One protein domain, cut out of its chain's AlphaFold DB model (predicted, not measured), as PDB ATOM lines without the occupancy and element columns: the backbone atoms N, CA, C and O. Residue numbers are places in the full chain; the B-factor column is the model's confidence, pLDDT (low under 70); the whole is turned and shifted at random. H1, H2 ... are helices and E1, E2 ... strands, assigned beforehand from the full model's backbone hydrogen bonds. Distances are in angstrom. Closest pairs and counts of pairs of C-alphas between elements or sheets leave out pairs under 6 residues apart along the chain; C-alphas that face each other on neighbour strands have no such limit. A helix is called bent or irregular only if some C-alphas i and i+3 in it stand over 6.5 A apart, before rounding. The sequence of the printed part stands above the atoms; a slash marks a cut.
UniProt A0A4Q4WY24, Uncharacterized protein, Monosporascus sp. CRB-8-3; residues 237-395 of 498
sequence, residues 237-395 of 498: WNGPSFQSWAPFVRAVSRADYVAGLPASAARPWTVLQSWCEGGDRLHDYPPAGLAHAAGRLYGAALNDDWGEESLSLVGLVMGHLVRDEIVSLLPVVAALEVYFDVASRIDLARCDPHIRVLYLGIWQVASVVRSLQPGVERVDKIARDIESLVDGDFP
ATOM      1  N   TRP A 237     101.979  40.306  63.269       83.88
ATOM      2  CA  TRP A 237     102.512  41.574  63.777       83.88
ATOM      3  C   TRP A 237     102.941  42.490  62.626       83.88
ATOM      4  O   TRP A 237     103.789  42.116  61.817       83.88
ATOM      5  N   ASN A 238     102.401  43.712  62.599       78.75
ATOM      6  CA  ASN A 238     102.689  44.705  61.554       78.75
ATOM      7  C   ASN A 238     103.545  45.883  62.053       78.75
ATOM      8  O   ASN A 238     103.730  46.872  61.341       78.75
ATOM      9  N   GLY A 239     104.029  45.824  63.295       79.19
ATOM     10  CA  GLY A 239     104.747  46.935  63.904       79.19
ATOM     11  C   GLY A 239     106.202  47.087  63.441       79.19
ATOM     12  O   GLY A 239     106.784  46.191  62.831       79.19
ATOM     13  N   PRO A 240     106.831  48.230  63.768       74.38
ATOM     14  CA  PRO A 240     108.121  48.626  63.201       74.38
ATOM     15  C   PRO A 240     109.335  47.900  63.804       74.38
ATOM     16  O   PRO A 240     110.444  48.053  63.300       74.38
ATOM     17  N   SER A 241     109.166  47.171  64.912       83.50
ATOM     18  CA  SER A 241     110.257  46.506  65.630       83.50
ATOM     19  C   SER A 241     109.777  45.242  66.339       83.50
ATOM     20  O   SER A 241     108.635  45.173  66.794       83.50
ATOM     21  N   PHE A 242     110.681  44.269  66.478       87.19
ATOM     22  CA  PHE A 242     110.477  43.036  67.245       87.19
ATOM     23  C   PHE A 242     110.885  43.172  68.718       87.19
ATOM     24  O   PHE A 242     110.677  42.255  69.505       87.19
ATOM     25  N   GLN A 243     111.440  44.313  69.140       85.81
ATOM     26  CA  GLN A 243     111.824  44.514  70.544       85.81
ATOM     27  C   GLN A 243     110.629  44.469  71.502       85.81
ATOM     28  O   GLN A 243     110.791  44.053  72.647       85.81
ATOM     29  N   SER A 244     109.430  44.838  71.040       87.81
ATOM     30  CA  SER A 244     108.197  44.696  71.821       87.81
ATOM     31  C   SER A 244     107.889  43.242  72.180       87.81
ATOM     32  O   SER A 244     107.210  43.023  73.168       87.81
ATOM     33  N   TRP A 245     108.433  42.259  71.455       93.06
ATOM     34  CA  TRP A 245     108.240  40.825  71.698       93.06
ATOM     35  C   TRP A 245     109.264  40.203  72.651       93.06
ATOM     36  O   TRP A 245     109.063  39.081  73.120       93.06
ATOM     37  N   ALA A 246     110.336  40.922  72.993       88.31
ATOM     38  CA  ALA A 246     111.359  40.450  73.927       88.31
ATOM     39  C   ALA A 246     110.778  39.947  75.273       88.31
ATOM     40  O   ALA A 246     111.165  38.864  75.721       88.31
ATOM     41  N   PRO A 247     109.806  40.634  75.919       90.19
ATOM     42  CA  PRO A 247     109.189  40.132  77.148       90.19
ATOM     43  C   PRO A 247     108.505  38.770  76.968       90.19
ATOM     44  O   PRO A 247     108.641  37.901  77.833       90.19
ATOM     45  N   PHE A 248     107.822  38.563  75.838       92.38
ATOM     46  CA  PHE A 248     107.159  37.300  75.519       92.38
ATOM     47  C   PHE A 248     108.171  36.176  75.272       92.38
ATOM     48  O   PHE A 248     108.064  35.104  75.866       92.38
ATOM     49  N   VAL A 249     109.212  36.422  74.472       91.19
ATOM     50  CA  VAL A 249     110.256  35.419  74.191       91.19
ATOM     51  C   VAL A 249     110.992  35.001  75.459       91.19
ATOM     52  O   VAL A 249     111.259  33.813  75.665       91.19
ATOM     53  N   ARG A 250     111.276  35.946  76.360       89.56
ATOM     54  CA  ARG A 250     111.852  35.630  77.675       89.56
ATOM     55  C   ARG A 250     110.916  34.769  78.511       89.56
ATOM     56  O   ARG A 250     111.397  33.886  79.213       89.56
ATOM     57  N   ALA A 251     109.606  35.001  78.439       88.75
ATOM     58  CA  ALA A 251     108.616  34.184  79.131       88.75
ATOM     59  C   ALA A 251     108.569  32.747  78.581       88.75
ATOM     60  O   ALA A 251     108.543  31.803  79.365       88.75
ATOM     61  N   VAL A 252     108.652  32.579  77.256       88.62
ATOM     62  CA  VAL A 252     108.764  31.260  76.604       88.62
ATOM     63  C   VAL A 252     110.067  30.556  76.994       88.62
ATOM     64  O   VAL A 252     110.060  29.378  77.333       88.62
ATOM     65  N   SER A 253     111.184  31.282  77.009       83.44
ATOM     66  CA  SER A 253     112.509  30.725  77.326       83.44
ATOM     67  C   SER A 253     112.654  30.310  78.794       83.44
ATOM     68  O   SER A 253     113.483  29.468  79.124       83.44
ATOM     69  N   ARG A 254     111.853  30.908  79.684       80.31
ATOM     70  CA  ARG A 254     111.822  30.621  81.125       80.31
ATOM     71  C   ARG A 254     110.699  29.667  81.519       80.31
ATOM     72  O   ARG A 254     110.392  29.611  82.699       80.31
ATOM     73  N   ALA A 255     110.054  29.001  80.560       71.31
ATOM     74  CA  ALA A 255     108.843  28.218  80.768       71.31
ATOM     75  C   ALA A 255     108.907  27.317  82.018       71.31
ATOM     76  O   ALA A 255     109.438  26.209  81.976       71.31
ATOM     77  N   ASP A 256     108.302  27.796  83.106       76.44
ATOM     78  CA  ASP A 256     108.020  26.999  84.289       76.44
ATOM     79  C   ASP A 256     106.750  26.202  84.008       76.44
ATOM     80  O   ASP A 256     105.679  26.762  83.743       76.44
ATOM     81  N   TYR A 257     106.901  24.884  84.002       84.50
ATOM     82  CA  TYR A 257     105.813  23.964  83.737       84.50
ATOM     83  C   TYR A 257     105.083  23.635  85.033       84.50
ATOM     84  O   TYR A 257     105.699  23.246  86.027       84.50
ATOM     85  N   VAL A 258     103.762  23.754  85.004       84.81
ATOM     86  CA  VAL A 258     102.883  23.341  86.096       84.81
ATOM     87  C   VAL A 258     101.944  22.246  85.613       84.81
ATOM     88  O   VAL A 258     101.674  22.128  84.415       84.81
ATOM     89  N   ALA A 259     101.442  21.447  86.553       83.31
ATOM     90  CA  ALA A 259     100.345  20.539  86.259       83.31
ATOM     91  C   ALA A 259      99.128  21.357  85.805       83.31
ATOM     92  O   ALA A 259      98.784  22.357  86.437       83.31
ATOM     93  N   GLY A 260      98.505  20.938  84.707       78.25
ATOM     94  CA  GLY A 260      97.235  21.483  84.246       78.25
ATOM     95  C   GLY A 260      96.094  21.169  85.213       78.25
ATOM     96  O   GLY A 260      96.276  20.535  86.259       78.25
ATOM     97  N   LEU A 261      94.885  21.614  84.868       78.50
ATOM     98  CA  LEU A 261      93.709  21.295  85.676       78.50
ATOM     99  C   LEU A 261      93.503  19.769  85.697       78.50
ATOM    100  O   LEU A 261      93.520  19.141  84.638       78.50
ATOM    101  N   PRO A 262      93.292  19.144  86.872       71.88
ATOM    102  CA  PRO A 262      93.064  17.708  86.921       71.88
ATOM    103  C   PRO A 262      91.798  17.361  86.132       71.88
ATOM    104  O   PRO A 262      90.817  18.097  86.187       71.88
ATOM    105  N   ALA A 263      91.780  16.212  85.449       69.38
ATOM    106  CA  ALA A 263      90.642  15.799  84.614       69.38
ATOM    107  C   ALA A 263      89.308  15.690  85.386       69.38
ATOM    108  O   ALA A 263      88.234  15.728  84.792       69.38
ATOM    109  N   SER A 264      89.373  15.553  86.714       66.50
ATOM    110  CA  SER A 264      88.225  15.539  87.626       66.50
ATOM    111  C   SER A 264      87.773  16.929  88.092       66.50
ATOM    112  O   SER A 264      86.783  17.024  88.816       66.50
ATOM    113  N   ALA A 265      88.504  17.998  87.762       72.69
ATOM    114  CA  ALA A 265      88.109  19.359  88.098       72.69
ATOM    115  C   ALA A 265      86.863  19.760  87.310       72.69
ATOM    116  O   ALA A 265      86.669  19.387  86.152       72.69
ATOM    117  N   ALA A 266      86.023  20.576  87.939       74.50
ATOM    118  CA  ALA A 266      84.905  21.176  87.244       74.50
ATOM    119  C   ALA A 266      85.441  22.098  86.132       74.50
ATOM    120  O   ALA A 266      86.292  22.949  86.390       74.50
ATOM    121  N   ARG A 267      84.944  21.924  84.901       81.06
ATOM    122  CA  ARG A 267      85.405  22.682  83.728       81.06
ATOM    123  C   ARG A 267      85.311  24.194  83.991       81.06
ATOM    124  O   ARG A 267      84.286  24.635  84.510       81.06
ATOM    125  N   PRO A 268      86.328  25.009  83.689       86.31
ATOM    126  CA  PRO A 268      86.202  26.452  83.840       86.31
ATOM    127  C   PRO A 268      85.258  27.023  82.782       86.31
ATOM    128  O   PRO A 268      85.056  26.432  81.719       86.31
ATOM    129  N   TRP A 269      84.691  28.192  83.071       88.50
ATOM    130  CA  TRP A 269      83.898  28.913  82.085       88.50
ATOM    131  C   TRP A 269      84.758  29.367  80.906       88.50
ATOM    132  O   TRP A 269      85.885  29.813  81.105       88.50
ATOM    133  N   THR A 270      84.215  29.270  79.693       88.31
ATOM    134  CA  THR A 270      84.890  29.699  78.461       88.31
ATOM    135  C   THR A 270      84.000  30.639  77.650       88.31
ATOM    136  O   THR A 270      82.886  30.273  77.274       88.31
ATOM    137  N   VAL A 271      84.479  31.848  77.360       87.19
ATOM    138  CA  VAL A 271      83.877  32.724  76.348       87.19
ATOM    139  C   VAL A 271      84.221  32.188  74.959       87.19
ATOM    140  O   VAL A 271      85.374  31.867  74.670       87.19
ATOM    141  N   LEU A 272      83.205  32.072  74.114       83.44
ATOM    142  CA  LEU A 272      83.306  31.634  72.728       83.44
ATOM    143  C   LEU A 272      83.157  32.827  71.782       83.44
ATOM    144  O   LEU A 272      82.623  33.870  72.157       83.44
ATOM    145  N   GLN A 273      83.583  32.625  70.537       80.50
ATOM    146  CA  GLN A 273      83.339  33.563  69.446       80.50
ATOM    147  C   GLN A 273      81.850  33.852  69.252       80.50
ATOM    148  O   GLN A 273      80.981  33.008  69.515       80.50
ATOM    149  N   SER A 274      81.572  35.043  68.742       81.31
ATOM    150  CA  SER A 274      80.225  35.532  68.498       81.31
ATOM    151  C   SER A 274      79.606  34.883  67.261       81.31
ATOM    152  O   SER A 274      80.256  34.601  66.256       81.31
ATOM    153  N   TRP A 275      78.299  34.650  67.304       79.81
ATOM    154  CA  TRP A 275      77.542  34.053  66.213       79.81
ATOM    155  C   TRP A 275      77.028  35.181  65.304       79.81
ATOM    156  O   TRP A 275      75.859  35.553  65.366       79.81
ATOM    157  N   CYS A 276      77.888  35.731  64.440       72.25
ATOM    158  CA  CYS A 276      77.554  36.762  63.436       72.25
ATOM    159  C   CYS A 276      77.547  36.206  62.002       72.25
ATOM    160  O   CYS A 276      78.264  35.251  61.712       72.25
ATOM    161  N   GLU A 277      76.718  36.741  61.100       57.31
ATOM    162  CA  GLU A 277      76.770  36.359  59.677       57.31
ATOM    163  C   GLU A 277      78.112  36.777  59.056       57.31
ATOM    164  O   GLU A 277      78.566  37.894  59.279       57.31
ATOM    165  N   GLY A 278      78.739  35.884  58.278       55.62
ATOM    166  CA  GLY A 278      80.023  36.164  57.619       55.62
ATOM    167  C   GLY A 278      81.270  35.894  58.467       55.62
ATOM    168  O   GLY A 278      82.321  36.446  58.170       55.62
ATOM    169  N   GLY A 279      81.171  35.067  59.514       52.25
ATOM    170  CA  GLY A 279      82.347  34.585  60.240       52.25
ATOM    171  C   GLY A 279      83.226  33.719  59.338       52.25
ATOM    172  O   GLY A 279      83.019  32.509  59.264       52.25
ATOM    173  N   ASP A 280      84.172  34.344  58.641       49.50
ATOM    174  CA  ASP A 280      85.237  33.645  57.934       49.50
ATOM    175  C   ASP A 280      86.011  32.768  58.928       49.50
ATOM    176  O   ASP A 280      86.160  33.099  60.111       49.50
ATOM    177  N   ARG A 281      86.527  31.627  58.458       52.09
ATOM    178  CA  ARG A 281      87.510  30.857  59.225       52.09
ATOM    179  C   ARG A 281      88.705  31.765  59.491       52.09
ATOM    180  O   ARG A 281      89.514  31.992  58.600       52.09
ATOM    181  N   LEU A 282      88.814  32.250  60.723       56.09
ATOM    182  CA  LEU A 282      89.819  33.241  61.102       56.09
ATOM    183  C   LEU A 282      91.262  32.747  60.901       56.09
ATOM    184  O   LEU A 282      92.152  33.575  60.751       56.09
ATOM    185  N   HIS A 283      91.506  31.430  60.780       56.88
ATOM    186  CA  HIS A 283      92.824  30.891  60.424       56.88
ATOM    187  C   HIS A 283      92.786  29.594  59.602       56.88
ATOM    188  O   HIS A 283      92.087  28.642  59.953       56.88
ATOM    189  N   ASP A 284      93.679  29.503  58.611       55.16
ATOM    190  CA  ASP A 284      93.988  28.261  57.881       55.16
ATOM    191  C   ASP A 284      94.794  27.254  58.726       55.16
ATOM    192  O   ASP A 284      94.805  26.056  58.436       55.16
ATOM    193  N   TYR A 285      95.446  27.722  59.800       62.97
ATOM    194  CA  TYR A 285      96.318  26.912  60.655       62.97
ATOM    195  C   TYR A 285      96.036  27.152  62.147       62.97
ATOM    196  O   TYR A 285      96.416  28.212  62.669       62.97
ATOM    197  N   PRO A 286      95.405  26.192  62.856       71.06
ATOM    198  CA  PRO A 286      95.221  26.281  64.300       71.06
ATOM    199  C   PRO A 286      96.585  26.268  65.014       71.06
ATOM    200  O   PRO A 286      97.505  25.576  64.565       71.06
ATOM    201  N   PRO A 287      96.753  27.029  66.113       78.75
ATOM    202  CA  PRO A 287      98.005  27.041  66.857       78.75
ATOM    203  C   PRO A 287      98.332  25.642  67.391       78.75
ATOM    204  O   PRO A 287      97.469  24.928  67.890       78.75
ATOM    205  N   ALA A 288      99.604  25.257  67.282       80.88
ATOM    206  CA  ALA A 288     100.074  23.911  67.619       80.88
ATOM    207  C   ALA A 288     100.127  23.619  69.134       80.88
ATOM    208  O   ALA A 288     100.264  22.465  69.524       80.88
ATOM    209  N   GLY A 289     100.053  24.647  69.986       87.81
ATOM    210  CA  GLY A 289     100.135  24.503  71.439       87.81
ATOM    211  C   GLY A 289      99.922  25.820  72.186       87.81
ATOM    212  O   GLY A 289      99.863  26.890  71.569       87.81
ATOM    213  N   LEU A 290      99.876  25.746  73.522       91.12
ATOM    214  CA  LEU A 290      99.580  26.881  74.406       91.12
ATOM    215  C   LEU A 290     100.475  28.101  74.161       91.12
ATOM    216  O   LEU A 290      99.970  29.212  74.060       91.12
ATOM    217  N   ALA A 291     101.792  27.911  74.028       90.44
ATOM    218  CA  ALA A 291     102.721  29.018  73.794       90.44
ATOM    219  C   ALA A 291     102.464  29.720  72.448       90.44
ATOM    220  O   ALA A 291     102.567  30.937  72.364       90.44
ATOM    221  N   HIS A 292     102.073  28.978  71.408       89.94
ATOM    222  CA  HIS A 292     101.720  29.565  70.112       89.94
ATOM    223  C   HIS A 292     100.383  30.320  70.208       89.94
ATOM    224  O   HIS A 292     100.295  31.455  69.747       89.94
ATOM    225  N   ALA A 293      99.370  29.750  70.870       91.75
ATOM    226  CA  ALA A 293      98.096  30.437  71.101       91.75
ATOM    227  C   ALA A 293      98.279  31.724  71.931       91.75
ATOM    228  O   ALA A 293      97.774  32.778  71.555       91.75
ATOM    229  N   ALA A 294      99.073  31.661  73.006       93.94
ATOM    230  CA  ALA A 294      99.422  32.814  73.833       93.94
ATOM    231  C   ALA A 294     100.251  33.853  73.065       93.94
ATOM    232  O   ALA A 294     100.057  35.043  73.270       93.94
ATOM    233  N   GLY A 295     101.137  33.421  72.164       92.75
ATOM    234  CA  GLY A 295     101.913  34.314  71.300       92.75
ATOM    235  C   GLY A 295     101.036  35.060  70.303       92.75
ATOM    236  O   GLY A 295     101.174  36.268  70.159       92.75
ATOM    237  N   ARG A 296     100.069  34.385  69.674       91.81
ATOM    238  CA  ARG A 296      99.088  35.072  68.822       91.81
ATOM    239  C   ARG A 296      98.238  36.055  69.614       91.81
ATOM    240  O   ARG A 296      98.064  37.180  69.169       91.81
ATOM    241  N   LEU A 297      97.787  35.661  70.805       92.69
ATOM    242  CA  LEU A 297      97.043  36.541  71.707       92.69
ATOM    243  C   LEU A 297      97.893  37.770  72.093       92.69
ATOM    244  O   LEU A 297      97.434  38.901  71.997       92.69
ATOM    245  N   TYR A 298      99.167  37.569  72.436       94.19
ATOM    246  CA  TYR A 298     100.131  38.640  72.703       94.19
ATOM    247  C   TYR A 298     100.273  39.606  71.515       94.19
ATOM    248  O   TYR A 298     100.223  40.822  71.691       94.19
ATOM    249  N   GLY A 299     100.414  39.068  70.302       92.25
ATOM    250  CA  GLY A 299     100.514  39.862  69.080       92.25
ATOM    251  C   GLY A 299      99.243  40.640  68.755       92.25
ATOM    252  O   GLY A 299      99.337  41.806  68.383       92.25
ATOM    253  N   ALA A 300      98.071  40.034  68.955       90.56
ATOM    254  CA  ALA A 300      96.780  40.696  68.793       90.56
ATOM    255  C   ALA A 300      96.647  41.899  69.741       90.56
ATOM    256  O   ALA A 300      96.293  42.990  69.302       90.56
ATOM    257  N   ALA A 301      97.050  41.742  71.008       90.88
ATOM    258  CA  ALA A 301      97.084  42.841  71.974       90.88
ATOM    259  C   ALA A 301      97.995  43.991  71.528       90.88
ATOM    260  O   ALA A 301      97.632  45.155  71.655       90.88
ATOM    261  N   LEU A 302      99.185  43.675  71.004       90.44
ATOM    262  CA  LEU A 302     100.117  44.692  70.517       90.44
ATOM    263  C   LEU A 302      99.614  45.403  69.253       90.44
ATOM    264  O   LEU A 302      99.954  46.565  69.042       90.44
ATOM    265  N   ASN A 303      98.866  44.700  68.400       88.75
ATOM    266  CA  ASN A 303      98.278  45.229  67.167       88.75
ATOM    267  C   ASN A 303      97.000  46.055  67.420       88.75
ATOM    268  O   ASN A 303      96.397  46.520  66.454       88.75
ATOM    269  N   ASP A 304      96.578  46.214  68.679       86.06
ATOM    270  CA  ASP A 304      95.278  46.780  69.051       86.06
ATOM    271  C   ASP A 304      94.099  46.043  68.372       86.06
ATOM    272  O   ASP A 304      93.107  46.665  67.979       86.06
ATOM    273  N   ASP A 305      94.199  44.715  68.221       85.69
ATOM    274  CA  ASP A 305      93.112  43.882  67.701       85.69
ATOM    275  C   ASP A 305      92.198  43.379  68.829       85.69
ATOM    276  O   ASP A 305      92.571  42.576  69.694       85.69
ATOM    277  N   TRP A 306      90.951  43.838  68.784       84.69
ATOM    278  CA  TRP A 306      89.899  43.537  69.757       84.69
ATOM    279  C   TRP A 306      88.738  42.740  69.153       84.69
ATOM    280  O   TRP A 306      87.665  42.673  69.755       84.69
ATOM    281  N   GLY A 307      88.921  42.199  67.947       82.94
ATOM    282  CA  GLY A 307      87.875  41.527  67.190       82.94
ATOM    283  C   GLY A 307      87.617  40.073  67.597       82.94
ATOM    284  O   GLY A 307      88.066  39.567  68.629       82.94
ATOM    285  N   GLU A 308      86.891  39.372  66.724       83.00
ATOM    286  CA  GLU A 308      86.562  37.946  66.867       83.00
ATOM    287  C   GLU A 308      87.791  37.024  66.842       83.00
ATOM    288  O   GLU A 308      87.737  35.900  67.353       83.00
ATOM    289  N   GLU A 309      88.909  37.491  66.282       83.25
ATOM    290  CA  GLU A 309      90.182  36.769  66.294       83.25
ATOM    291  C   GLU A 309      90.710  36.623  67.724       83.25
ATOM    292  O   GLU A 309      90.926  35.508  68.207       83.25
ATOM    293  N   SER A 310      90.808  37.739  68.447       88.31
ATOM    294  CA  SER A 310      91.219  37.781  69.852       88.31
ATOM    295  C   SER A 310      90.314  36.925  70.739       88.31
ATOM    296  O   SER A 310      90.804  36.169  71.581       88.31
ATOM    297  N   LEU A 311      88.996  36.955  70.505       87.19
ATOM    298  CA  LEU A 311      88.040  36.078  71.193       87.19
ATOM    299  C   LEU A 311      88.300  34.591  70.909       87.19
ATOM    300  O   LEU A 311      88.284  33.771  71.831       87.19
ATOM    301  N   SER A 312      88.606  34.237  69.656       85.62
ATOM    302  CA  SER A 312      89.012  32.874  69.292       85.62
ATOM    303  C   SER A 312      90.246  32.423  70.057       85.62
ATOM    304  O   SER A 312      90.306  31.294  70.546       85.62
ATOM    305  N   LEU A 313      91.254  33.294  70.117       89.31
ATOM    306  CA  LEU A 313      92.546  33.009  70.726       89.31
ATOM    307  C   LEU A 313      92.406  32.811  72.234       89.31
ATOM    308  O   LEU A 313      92.993  31.876  72.774       89.31
ATOM    309  N   VAL A 314      91.559  33.604  72.897       91.88
ATOM    310  CA  VAL A 314      91.183  33.388  74.301       91.88
ATOM    311  C   VAL A 314      90.560  32.003  74.500       91.88
ATOM    312  O   VAL A 314      90.976  31.268  75.399       91.88
ATOM    313  N   GLY A 315      89.622  31.604  73.635       88.44
ATOM    314  CA  GLY A 315      89.018  30.270  73.674       88.44
ATOM    315  C   GLY A 315      90.037  29.139  73.476       88.44
ATOM    316  O   GLY A 315      89.982  28.122  74.169       88.44
ATOM    317  N   LEU A 316      91.008  29.321  72.576       89.50
ATOM    318  CA  LEU A 316      92.090  28.360  72.330       89.50
ATOM    319  C   LEU A 316      93.055  28.259  73.517       89.50
ATOM    320  O   LEU A 316      93.394  27.149  73.931       89.50
ATOM    321  N   VAL A 317      93.457  29.392  74.099       92.56
ATOM    322  CA  VAL A 317      94.288  29.436  75.311       92.56
ATOM    323  C   VAL A 317      93.584  28.717  76.460       92.56
ATOM    324  O   VAL A 317      94.181  27.843  77.085       92.56
ATOM    325  N   MET A 318      92.302  29.012  76.694       90.75
ATOM    326  CA  MET A 318      91.501  28.313  77.701       90.75
ATOM    327  C   MET A 318      91.429  26.806  77.422       90.75
ATOM    328  O   MET A 318      91.617  25.993  78.326       90.75
ATOM    329  N   GLY A 319      91.213  26.417  76.163       88.00
ATOM    330  CA  GLY A 319      91.188  25.018  75.746       88.00
ATOM    331  C   GLY A 319      92.478  24.271  76.091       88.00
ATOM    332  O   GLY A 319      92.406  23.170  76.632       88.00
ATOM    333  N   HIS A 320      93.638  24.876  75.835       89.25
ATOM    334  CA  HIS A 320      94.938  24.306  76.192       89.25
ATOM    335  C   HIS A 320      95.157  24.230  77.707       89.25
ATOM    336  O   HIS A 320      95.574  23.191  78.205       89.25
ATOM    337  N   LEU A 321      94.798  25.276  78.462       88.94
ATOM    338  CA  LEU A 321      94.919  25.282  79.930       88.94
ATOM    339  C   LEU A 321      94.103  24.174  80.616       88.94
ATOM    340  O   LEU A 321      94.450  23.737  81.712       88.94
ATOM    341  N   VAL A 322      93.011  23.739  79.983       84.81
ATOM    342  CA  VAL A 322      92.128  22.683  80.498       84.81
ATOM    343  C   VAL A 322      92.529  21.293  80.006       84.81
ATOM    344  O   VAL A 322      92.379  20.328  80.749       84.81
ATOM    345  N   ARG A 323      92.959  21.163  78.745       84.38
ATOM    346  CA  ARG A 323      93.217  19.857  78.113       84.38
ATOM    347  C   ARG A 323      94.622  19.330  78.363       84.38
ATOM    348  O   ARG A 323      94.792  18.116  78.418       84.38
ATOM    349  N   ASP A 324      95.607  20.215  78.454       85.06
ATOM    350  CA  ASP A 324      97.006  19.814  78.515       85.06
ATOM    351  C   ASP A 324      97.372  19.439  79.961       85.06
ATOM    352  O   ASP A 324      97.138  20.199  80.901       85.06
ATOM    353  N   GLU A 325      97.970  18.260  80.150       83.00
ATOM    354  CA  GLU A 325      98.362  17.763  81.481       83.00
ATOM    355  C   GLU A 325      99.467  18.608  82.124       83.00
ATOM    356  O   GLU A 325      99.569  18.690  83.348       83.00
ATOM    357  N   ILE A 326     100.306  19.227  81.292       86.38
ATOM    358  CA  ILE A 326     101.432  20.060  81.700       86.38
ATOM    359  C   ILE A 326     101.418  21.319  80.841       86.38
ATOM    360  O   ILE A 326     101.455  21.243  79.613       86.38
ATOM    361  N   VAL A 327     101.400  22.482  81.490       89.00
ATOM    362  CA  VAL A 327     101.278  23.782  80.821       89.00
ATOM    363  C   VAL A 327     102.361  24.748  81.274       89.00
ATOM    364  O   VAL A 327     102.762  24.755  82.436       89.00
ATOM    365  N   SER A 328     102.819  25.598  80.353       89.75
ATOM    366  CA  SER A 328     103.671  26.742  80.682       89.75
ATOM    367  C   SER A 328     102.821  28.003  80.794       89.75
ATOM    368  O   SER A 328     102.233  28.453  79.810       89.75
ATOM    369  N   LEU A 329     102.757  28.576  81.996       91.12
ATOM    370  CA  LEU A 329     101.892  29.728  82.269       91.12
ATOM    371  C   LEU A 329     102.545  31.069  81.940       91.12
ATOM    372  O   LEU A 329     101.838  32.029  81.646       91.12
ATOM    373  N   LEU A 330     103.877  31.162  81.958       91.38
ATOM    374  CA  LEU A 330     104.581  32.433  81.760       91.38
ATOM    375  C   LEU A 330     104.248  33.129  80.425       91.38
ATOM    376  O   LEU A 330     104.020  34.341  80.461       91.38
ATOM    377  N   PRO A 331     104.155  32.431  79.274       92.88
ATOM    378  CA  PRO A 331     103.718  33.052  78.020       92.88
ATOM    379  C   PRO A 331     102.289  33.604  78.096       92.88
ATOM    380  O   PRO A 331     102.010  34.671  77.556       92.88
ATOM    381  N   VAL A 332     101.394  32.908  78.807       94.38
ATOM    382  CA  VAL A 332     100.010  33.355  79.021       94.38
ATOM    383  C   VAL A 332      99.992  34.604  79.898       94.38
ATOM    384  O   VAL A 332      99.353  35.587  79.540       94.38
ATOM    385  N   VAL A 333     100.744  34.611  81.002       93.81
ATOM    386  CA  VAL A 333     100.874  35.779  81.890       93.81
ATOM    387  C   VAL A 333     101.404  36.993  81.124       93.81
ATOM    388  O   VAL A 333     100.858  38.079  81.274       93.81
ATOM    389  N   ALA A 334     102.408  36.813  80.261       93.62
ATOM    390  CA  ALA A 334     102.932  37.897  79.431       93.62
ATOM    391  C   ALA A 334     101.871  38.469  78.469       93.62
ATOM    392  O   ALA A 334     101.799  39.684  78.302       93.62
ATOM    393  N   ALA A 335     101.027  37.621  77.869       94.38
ATOM    394  CA  ALA A 335      99.899  38.064  77.044       94.38
ATOM    395  C   ALA A 335      98.853  38.835  77.860       94.38
ATOM    396  O   ALA A 335      98.435  39.917  77.454       94.38
ATOM    397  N   LEU A 336      98.476  38.322  79.034       94.38
ATOM    398  CA  LEU A 336      97.519  38.974  79.933       94.38
ATOM    399  C   LEU A 336      98.001  40.357  80.396       94.38
ATOM    400  O   LEU A 336      97.206  41.290  80.461       94.38
ATOM    401  N   GLU A 337      99.293  40.505  80.689       93.56
ATOM    402  CA  GLU A 337      99.885  41.785  81.093       93.56
ATOM    403  C   GLU A 337      99.817  42.843  79.999       93.56
ATOM    404  O   GLU A 337      99.471  43.986  80.292       93.56
ATOM    405  N   VAL A 338     100.110  42.476  78.748       92.88
ATOM    406  CA  VAL A 338      99.985  43.412  77.625       92.88
ATOM    407  C   VAL A 338      98.525  43.781  77.404       92.88
ATOM    408  O   VAL A 338      98.217  44.961  77.274       92.88
ATOM    409  N   TYR A 339      97.612  42.807  77.454       90.25
ATOM    410  CA  TYR A 339      96.180  43.088  77.373       90.25
ATOM    411  C   TYR A 339      95.720  44.063  78.452       90.25
ATOM    412  O   TYR A 339      94.979  44.991  78.142       90.25
ATOM    413  N   PHE A 340      96.161  43.885  79.698       89.88
ATOM    414  CA  PHE A 340      95.837  44.803  80.786       89.88
ATOM    415  C   PHE A 340      96.438  46.200  80.574       89.88
ATOM    416  O   PHE A 340      95.725  47.193  80.720       89.88
ATOM    417  N   ASP A 341      97.720  46.300  80.206       89.62
ATOM    418  CA  ASP A 341      98.386  47.589  79.975       89.62
ATOM    419  C   ASP A 341      97.692  48.378  78.858       89.62
ATOM    420  O   ASP A 341      97.390  49.562  79.023       89.62
ATOM    421  N   VAL A 342      97.341  47.713  77.757       85.69
ATOM    422  CA  VAL A 342      96.612  48.349  76.657       85.69
ATOM    423  C   VAL A 342      95.173  48.694  77.071       85.69
ATOM    424  O   VAL A 342      94.738  49.825  76.856       85.69
ATOM    425  N   ALA A 343      94.466  47.793  77.765       82.69
ATOM    426  CA  ALA A 343      93.111  48.038  78.277       82.69
ATOM    427  C   ALA A 343      93.024  49.245  79.210       82.69
ATOM    428  O   ALA A 343      92.061  50.005  79.156       82.69
ATOM    429  N   SER A 344      94.034  49.430  80.065       81.56
ATOM    430  CA  SER A 344      94.073  50.511  81.055       81.56
ATOM    431  C   SER A 344      94.058  51.910  80.424       81.56
ATOM    432  O   SER A 344      93.757  52.897  81.096       81.56
ATOM    433  N   ARG A 345      94.357  51.999  79.123       82.56
ATOM    434  CA  ARG A 345      94.377  53.237  78.333       82.56
ATOM    435  C   ARG A 345      93.059  53.494  77.603       82.56
ATOM    436  O   ARG A 345      92.904  54.551  76.993       82.56
ATOM    437  N   ILE A 346      92.122  52.548  77.655       77.62
ATOM    438  CA  ILE A 346      90.866  52.569  76.910       77.62
ATOM    439  C   ILE A 346      89.698  52.790  77.880       77.62
ATOM    440  O   ILE A 346      89.590  52.143  78.920       77.62
ATOM    441  N   ASP A 347      88.768  53.682  77.524       75.69
ATOM    442  CA  ASP A 347      87.500  53.819  78.246       75.69
ATOM    443  C   ASP A 347      86.549  52.670  77.864       75.69
ATOM    444  O   ASP A 347      85.743  52.773  76.929       75.69
ATOM    445  N   LEU A 348      86.644  51.553  78.595       73.06
ATOM    446  CA  LEU A 348      85.807  50.364  78.395       73.06
ATOM    447  C   LEU A 348      84.304  50.677  78.457       73.06
ATOM    448  O   LEU A 348      83.513  49.995  77.802       73.06
ATOM    449  N   ALA A 349      83.894  51.742  79.161       70.69
ATOM    450  CA  ALA A 349      82.496  52.161  79.250       70.69
ATOM    451  C   ALA A 349      81.917  52.622  77.908       70.69
ATOM    452  O   ALA A 349      80.696  52.590  77.718       70.69
ATOM    453  N   ARG A 350      82.779  53.040  76.976       73.38
ATOM    454  CA  ARG A 350      82.415  53.558  75.649       73.38
ATOM    455  C   ARG A 350      82.764  52.607  74.509       73.38
ATOM    456  O   ARG A 350      82.448  52.905  73.363       73.38
ATOM    457  N   CYS A 351      83.396  51.478  74.819       77.06
ATOM    458  CA  CYS A 351      83.800  50.490  73.828       77.06
ATOM    459  C   CYS A 351      82.627  49.667  73.308       77.06
ATOM    460  O   CYS A 351      81.621  49.494  74.010       77.06
ATOM    461  N   ASP A 352      82.824  49.118  72.108       79.25
ATOM    462  CA  ASP A 352      81.935  48.142  71.491       79.25
ATOM    463  C   ASP A 352      81.689  46.947  72.441       79.25
ATOM    464  O   ASP A 352      82.610  46.524  73.154       79.25
ATOM    465  N   PRO A 353      80.460  46.403  72.499       76.19
ATOM    466  CA  PRO A 353      80.137  45.250  73.330       76.19
ATOM    467  C   PRO A 353      81.077  44.044  73.175       76.19
ATOM    468  O   PRO A 353      81.358  43.399  74.187       76.19
ATOM    469  N   HIS A 354      81.608  43.774  71.976       78.25
ATOM    470  CA  HIS A 354      82.516  42.646  71.710       78.25
ATOM    471  C   HIS A 354      83.833  42.768  72.477       78.25
ATOM    472  O   HIS A 354      84.298  41.800  73.079       78.25
ATOM    473  N   ILE A 355      84.385  43.982  72.552       82.75
ATOM    474  CA  ILE A 355      85.621  44.273  73.293       82.75
ATOM    475  C   ILE A 355      85.445  43.904  74.769       82.75
ATOM    476  O   ILE A 355      86.332  43.358  75.417       82.75
ATOM    477  N   ARG A 356      84.262  44.155  75.324       79.88
ATOM    478  CA  ARG A 356      83.975  43.855  76.730       79.88
ATOM    479  C   ARG A 356      83.832  42.356  76.982       79.88
ATOM    480  O   ARG A 356      84.257  41.866  78.026       79.88
ATOM    481  N   VAL A 357      83.261  41.625  76.028       84.38
ATOM    482  CA  VAL A 357      83.171  40.159  76.083       84.38
ATOM    483  C   VAL A 357      84.547  39.518  75.949       84.38
ATOM    484  O   VAL A 357      84.834  38.546  76.651       84.38
ATOM    485  N   LEU A 358      85.442  40.124  75.169       88.06
ATOM    486  CA  LEU A 358      86.851  39.750  75.148       88.06
ATOM    487  C   LEU A 358      87.483  39.881  76.538       88.06
ATOM    488  O   LEU A 358      88.096  38.925  77.008       88.06
ATOM    489  N   TYR A 359      87.262  40.989  77.252       87.56
ATOM    490  CA  TYR A 359      87.773  41.139  78.620       87.56
ATOM    491  C   TYR A 359      87.154  40.168  79.629       87.56
ATOM    492  O   TYR A 359      87.856  39.714  80.534       87.56
ATOM    493  N   LEU A 360      85.888  39.778  79.456       87.19
ATOM    494  CA  LEU A 360      85.295  38.693  80.243       87.19
ATOM    495  C   LEU A 360      86.045  37.370  80.010       87.19
ATOM    496  O   LEU A 360      86.333  36.649  80.964       87.19
ATOM    497  N   GLY A 361      86.406  37.066  78.761       90.56
ATOM    498  CA  GLY A 361      87.212  35.893  78.421       90.56
ATOM    499  C   GLY A 361      88.648  35.968  78.962       90.56
ATOM    500  O   GLY A 361      89.144  35.008  79.549       90.56
ATOM    501  N   ILE A 362      89.299  37.128  78.850       92.19
ATOM    502  CA  ILE A 362      90.631  37.389  79.423       92.19
ATOM    503  C   ILE A 362      90.611  37.200  80.949       92.19
ATOM    504  O   ILE A 362      91.511  36.571  81.507       92.19
ATOM    505  N   TRP A 363      89.562  37.669  81.631       90.69
ATOM    506  CA  TRP A 363      89.365  37.455  83.068       90.69
ATOM    507  C   TRP A 363      89.210  35.977  83.439       90.69
ATOM    508  O   TRP A 363      89.784  35.532  84.437       90.69
ATOM    509  N   GLN A 364      88.485  35.189  82.640       90.25
ATOM    510  CA  GLN A 364      88.397  33.743  82.855       90.25
ATOM    511  C   GLN A 364      89.776  33.083  82.738       90.25
ATOM    512  O   GLN A 364      90.147  32.294  83.608       90.25
ATOM    513  N   VAL A 365      90.558  33.428  81.704       93.69
ATOM    514  CA  VAL A 365      91.930  32.918  81.538       93.69
ATOM    515  C   VAL A 365      92.781  33.295  82.750       93.69
ATOM    516  O   VAL A 365      93.406  32.421  83.347       93.69
ATOM    517  N   ALA A 366      92.749  34.558  83.180       92.75
ATOM    518  CA  ALA A 366      93.494  35.023  84.347       92.75
ATOM    519  C   ALA A 366      93.085  34.291  85.639       92.75
ATOM    520  O   ALA A 366      93.937  33.954  86.462       92.75
ATOM    521  N   SER A 367      91.794  33.986  85.794       89.88
ATOM    522  CA  SER A 367      91.264  33.231  86.933       89.88
ATOM    523  C   SER A 367      91.782  31.793  86.955       89.88
ATOM    524  O   SER A 367      92.214  31.316  88.002       89.88
ATOM    525  N   VAL A 368      91.811  31.120  85.800       91.19
ATOM    526  CA  VAL A 368      92.369  29.762  85.675       91.19
ATOM    527  C   VAL A 368      93.874  29.754  85.922       91.19
ATOM    528  O   VAL A 368      94.352  28.923  86.693       91.19
ATOM    529  N   VAL A 369      94.621  30.698  85.344       92.00
ATOM    530  CA  VAL A 369      96.068  30.840  85.584       92.00
ATOM    531  C   VAL A 369      96.351  31.022  87.080       92.00
ATOM    532  O   VAL A 369      97.231  30.360  87.627       92.00
ATOM    533  N   ARG A 370      95.557  31.849  87.772       91.50
ATOM    534  CA  ARG A 370      95.648  32.034  89.227       91.50
ATOM    535  C   ARG A 370      95.342  30.762  90.013       91.50
ATOM    536  O   ARG A 370      96.019  30.488  90.999       91.50
ATOM    537  N   SER A 371      94.350  29.978  89.596       89.06
ATOM    538  CA  SER A 371      94.039  28.692  90.234       89.06
ATOM    539  C   SER A 371      95.140  27.649  90.041       89.06
ATOM    540  O   SER A 371      95.369  26.847  90.942       89.06
ATOM    541  N   LEU A 372      95.821  27.661  88.893       88.56
ATOM    542  CA  LEU A 372      96.925  26.748  88.588       88.56
ATOM    543  C   LEU A 372      98.223  27.117  89.314       88.56
ATOM    544  O   LEU A 372      99.030  26.238  89.610       88.56
ATOM    545  N   GLN A 373      98.426  28.400  89.625       87.69
ATOM    546  CA  GLN A 373      99.630  28.876  90.303       87.69
ATOM    547  C   GLN A 373      99.307  29.866  91.438       87.69
ATOM    548  O   GLN A 373      99.647  31.052  91.356       87.69
ATOM    549  N   PRO A 374      98.649  29.397  92.515       84.75
ATOM    550  CA  PRO A 374      98.232  30.258  93.614       84.75
ATOM    551  C   PRO A 374      99.434  30.785  94.409       84.75
ATOM    552  O   PRO A 374     100.397  30.059  94.657       84.75
ATOM    553  N   GLY A 375      99.363  32.041  94.857       80.75
ATOM    554  CA  GLY A 375     100.373  32.655  95.728       80.75
ATOM    555  C   GLY A 375     101.581  33.250  95.001       80.75
ATOM    556  O   GLY A 375     102.475  33.794  95.651       80.75
ATOM    557  N   VAL A 376     101.624  33.185  93.667       86.19
ATOM    558  CA  VAL A 376     102.616  33.925  92.880       86.19
ATOM    559  C   VAL A 376     102.143  35.362  92.721       86.19
ATOM    560  O   VAL A 376     101.188  35.636  91.998       86.19
ATOM    561  N   GLU A 377     102.857  36.293  93.357       89.06
ATOM    562  CA  GLU A 377     102.479  37.711  93.448       89.06
ATOM    563  C   GLU A 377     102.132  38.329  92.090       89.06
ATOM    564  O   GLU A 377     101.126  39.026  91.959       89.06
ATOM    565  N   ARG A 378     102.926  38.030  91.055       88.88
ATOM    566  CA  ARG A 378     102.695  38.513  89.688       88.88
ATOM    567  C   ARG A 378     101.362  38.020  89.113       88.88
ATOM    568  O   ARG A 378     100.631  38.813  88.529       88.88
ATOM    569  N   VAL A 379     101.038  36.741  89.311       89.12
ATOM    570  CA  VAL A 379      99.796  36.108  88.836       89.12
ATOM    571  C   VAL A 379      98.586  36.638  89.611       89.12
ATOM    572  O   VAL A 379      97.577  37.019  89.022       89.12
ATOM    573  N   ASP A 380      98.700  36.734  90.935       89.94
ATOM    574  CA  ASP A 380      97.644  37.285  91.788       89.94
ATOM    575  C   ASP A 380      97.395  38.773  91.519       89.94
ATOM    576  O   ASP A 380      96.271  39.260  91.663       89.94
ATOM    577  N   LYS A 381      98.437  39.524  91.151       91.56
ATOM    578  CA  LYS A 381      98.311  40.921  90.738       91.56
ATOM    579  C   LYS A 381      97.557  41.029  89.415       91.56
ATOM    580  O   LYS A 381      96.509  41.661  89.401       91.56
ATOM    581  N   ILE A 382      98.025  40.373  88.348       90.25
ATOM    582  CA  ILE A 382      97.393  40.507  87.024       90.25
ATOM    583  C   ILE A 382      95.933  40.029  87.025       90.25
ATOM    584  O   ILE A 382      95.081  40.651  86.400       90.25
ATOM    585  N   ALA A 383      95.610  38.978  87.786       89.62
ATOM    586  CA  ALA A 383      94.234  38.508  87.922       89.62
ATOM    587  C   ALA A 383      93.321  39.538  88.611       89.62
ATOM    588  O   ALA A 383      92.204  39.750  88.150       89.62
ATOM    589  N   ARG A 384      93.795  40.199  89.678       90.00
ATOM    590  CA  ARG A 384      93.051  41.280  90.356       90.00
ATOM    591  C   ARG A 384      92.910  42.518  89.480       90.00
ATOM    592  O   ARG A 384      91.847  43.128  89.449       90.00
ATOM    593  N   ASP A 385      93.978  42.872  88.780       89.19
ATOM    594  CA  ASP A 385      94.026  44.014  87.874       89.19
ATOM    595  C   ASP A 385      92.995  43.826  86.741       89.19
ATOM    596  O   ASP A 385      92.147  44.693  86.529       89.19
ATOM    597  N   ILE A 386      92.962  42.654  86.100       88.12
ATOM    598  CA  ILE A 386      91.957  42.308  85.081       88.12
ATOM    599  C   ILE A 386      90.545  42.226  85.676       88.12
ATOM    600  O   ILE A 386      89.599  42.717  85.068       88.12
ATOM    601  N   GLU A 387      90.381  41.641  86.865       86.81
ATOM    602  CA  GLU A 387      89.087  41.604  87.558       86.81
ATOM    603  C   GLU A 387      88.540  43.019  87.795       86.81
ATOM    604  O   GLU A 387      87.369  43.277  87.531       86.81
ATOM    605  N   SER A 388      89.390  43.974  88.179       85.75
ATOM    606  CA  SER A 388      88.977  45.369  88.370       85.75
ATOM    607  C   SER A 388      88.450  46.042  87.092       85.75
ATOM    608  O   SER A 388      87.574  46.902  87.181       85.75
ATOM    609  N   LEU A 389      88.924  45.623  85.909       80.06
ATOM    610  CA  LEU A 389      88.430  46.123  84.619       80.06
ATOM    611  C   LEU A 389      87.021  45.611  84.299       80.06
ATOM    612  O   LEU A 389      86.244  46.305  83.644       80.06
ATOM    613  N   VAL A 390      86.690  44.404  84.762       77.69
ATOM    614  CA  VAL A 390      85.386  43.761  84.537       77.69
ATOM    615  C   VAL A 390      84.363  44.155  85.618       77.69
ATOM    616  O   VAL A 390      83.162  44.143  85.353       77.69
ATOM    617  N   ASP A 391      84.816  44.564  86.809       74.19
ATOM    618  CA  ASP A 391      83.976  44.817  87.995       74.19
ATOM    619  C   ASP A 391      83.246  46.172  88.028       74.19
ATOM    620  O   ASP A 391      82.449  46.412  88.941       74.19
ATOM    621  N   GLY A 392      83.455  47.050  87.041       65.62
ATOM    622  CA  GLY A 392      82.697  48.306  86.928       65.62
ATOM    623  C   GLY A 392      81.173  48.088  86.795       65.62
ATOM    624  O   GLY A 392      80.730  47.004  86.422       65.62
ATOM    625  N   ASP A 393      80.358  49.110  87.109       55.16
ATOM    626  CA  ASP A 393      78.872  49.125  87.053       55.16
ATOM    627  C   ASP A 393      78.312  48.908  85.621       55.16
ATOM    628  O   ASP A 393      77.707  49.788  85.008       55.16
ATOM    629  N   PHE A 394      78.527  47.719  85.057       60.09
ATOM    630  CA  PHE A 394      78.304  47.414  83.647       60.09
ATOM    631  C   PHE A 394      77.293  46.279  83.420       60.09
ATOM    632  O   PHE A 394      77.080  45.440  84.299       60.09
ATOM    633  N   PRO A 395      76.703  46.208  82.208       63.66
ATOM    634  CA  PRO A 395      75.693  45.216  81.822       63.66
ATOM    635  C   PRO A 395      76.035  43.739  82.078       63.66
ATOM    636  O   PRO A 395      75.144  42.899  82.124       63.66
TER     637      PRO A 395
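What this domain is: This is residues 237 to 395 of the 498 residues of an uncharacterized protein of Monosporascus sp. CRB-8-3 (UniProt A0A4Q4WY24). Six helices form an up-and-down bundle, each running against the one before it in the chain, with H1, H2, H3, H5 and H6 in an arc round H4. The tiny strand pair E1 and E2 sits at one end of the bundle, and the long unnamed stretch 260 to 289 loops along the outside. The printed part has 159 residues, with six named helices and two named strands in the order H1 E1 H2 H3 E2 H4 H5 H6; the sheet, E1 - E2, is antiparallel and the class is mostly helix. It is compact, with a radius of gyration of the C-alphas of 15.0 A, and rounded, spanning 38 by 37 by 30 A.

How they stand to each other: H1, residues 243 to 253, and H2, residues 290 to 302, only just touch, with 3 pairs of C-alphas within 8 A, the closest Val 252 and Ala 291 at 7.0 A. E1, residues 257 to 259, is antiparallel to E2, residues 326 to 328; N 258 and O 327 are 2.9 A apart, within hydrogen-bond range. H2 forms a hairpin with H3, residues 308 to 323, at a shallow tilt of 27 degrees; their closest C-alphas, Leu 290 and His 320, are 5.6 A apart. H4, residues 330 to 343, is the hub: it touches H2, the same way, with the closest C-alphas Tyr 298 and Ala 335 at 4.4 A. With residues 330 to 335 alone it touches H1, where Ala 251 and Leu 330 have the closest C-alphas, 5.1 A. H5, residues 353 to 372, touches H3, closest C-alphas Leu 311 and Leu 358 at 5.5 A. H6, residues 377 to 390, forms a hairpin with H5, closest C-alphas Ala 366 and Ala 383 at 5.0 A. H6 also touches H4, closest C-alphas Phe 340 and Ile 386 at 6.3 A, at a steep tilt of 38 degrees, only just past shallow. H1 and H6 are apart. Each O i to N i+4 pair is within hydrogen-bond range in H2, H3, H4, H5 and H6, and 5 of 7 are in H1.

Where its parts are: H1 begins at C-alpha 243 (111.824, 44.514, 70.544) and is irregular, with C-alphas 244 and 247 7.1 A apart. E1, H2 and H3 follow, H3 22.3 A long; then come E2 and H4, 19.7 A. H5 is 29.3 A, and H6, 20.2 A, ends at C-alpha 390 (85.386, 43.761, 84.537).

The domain as a whole: The two C-alphas farthest apart, Pro 240 and Ser 264, are 45.7 A apart. The printed part has no cut. The link from E1 to H2 is long. Confidence is under 70 at residues 263 to 264, 277 to 285 and 392 to 395.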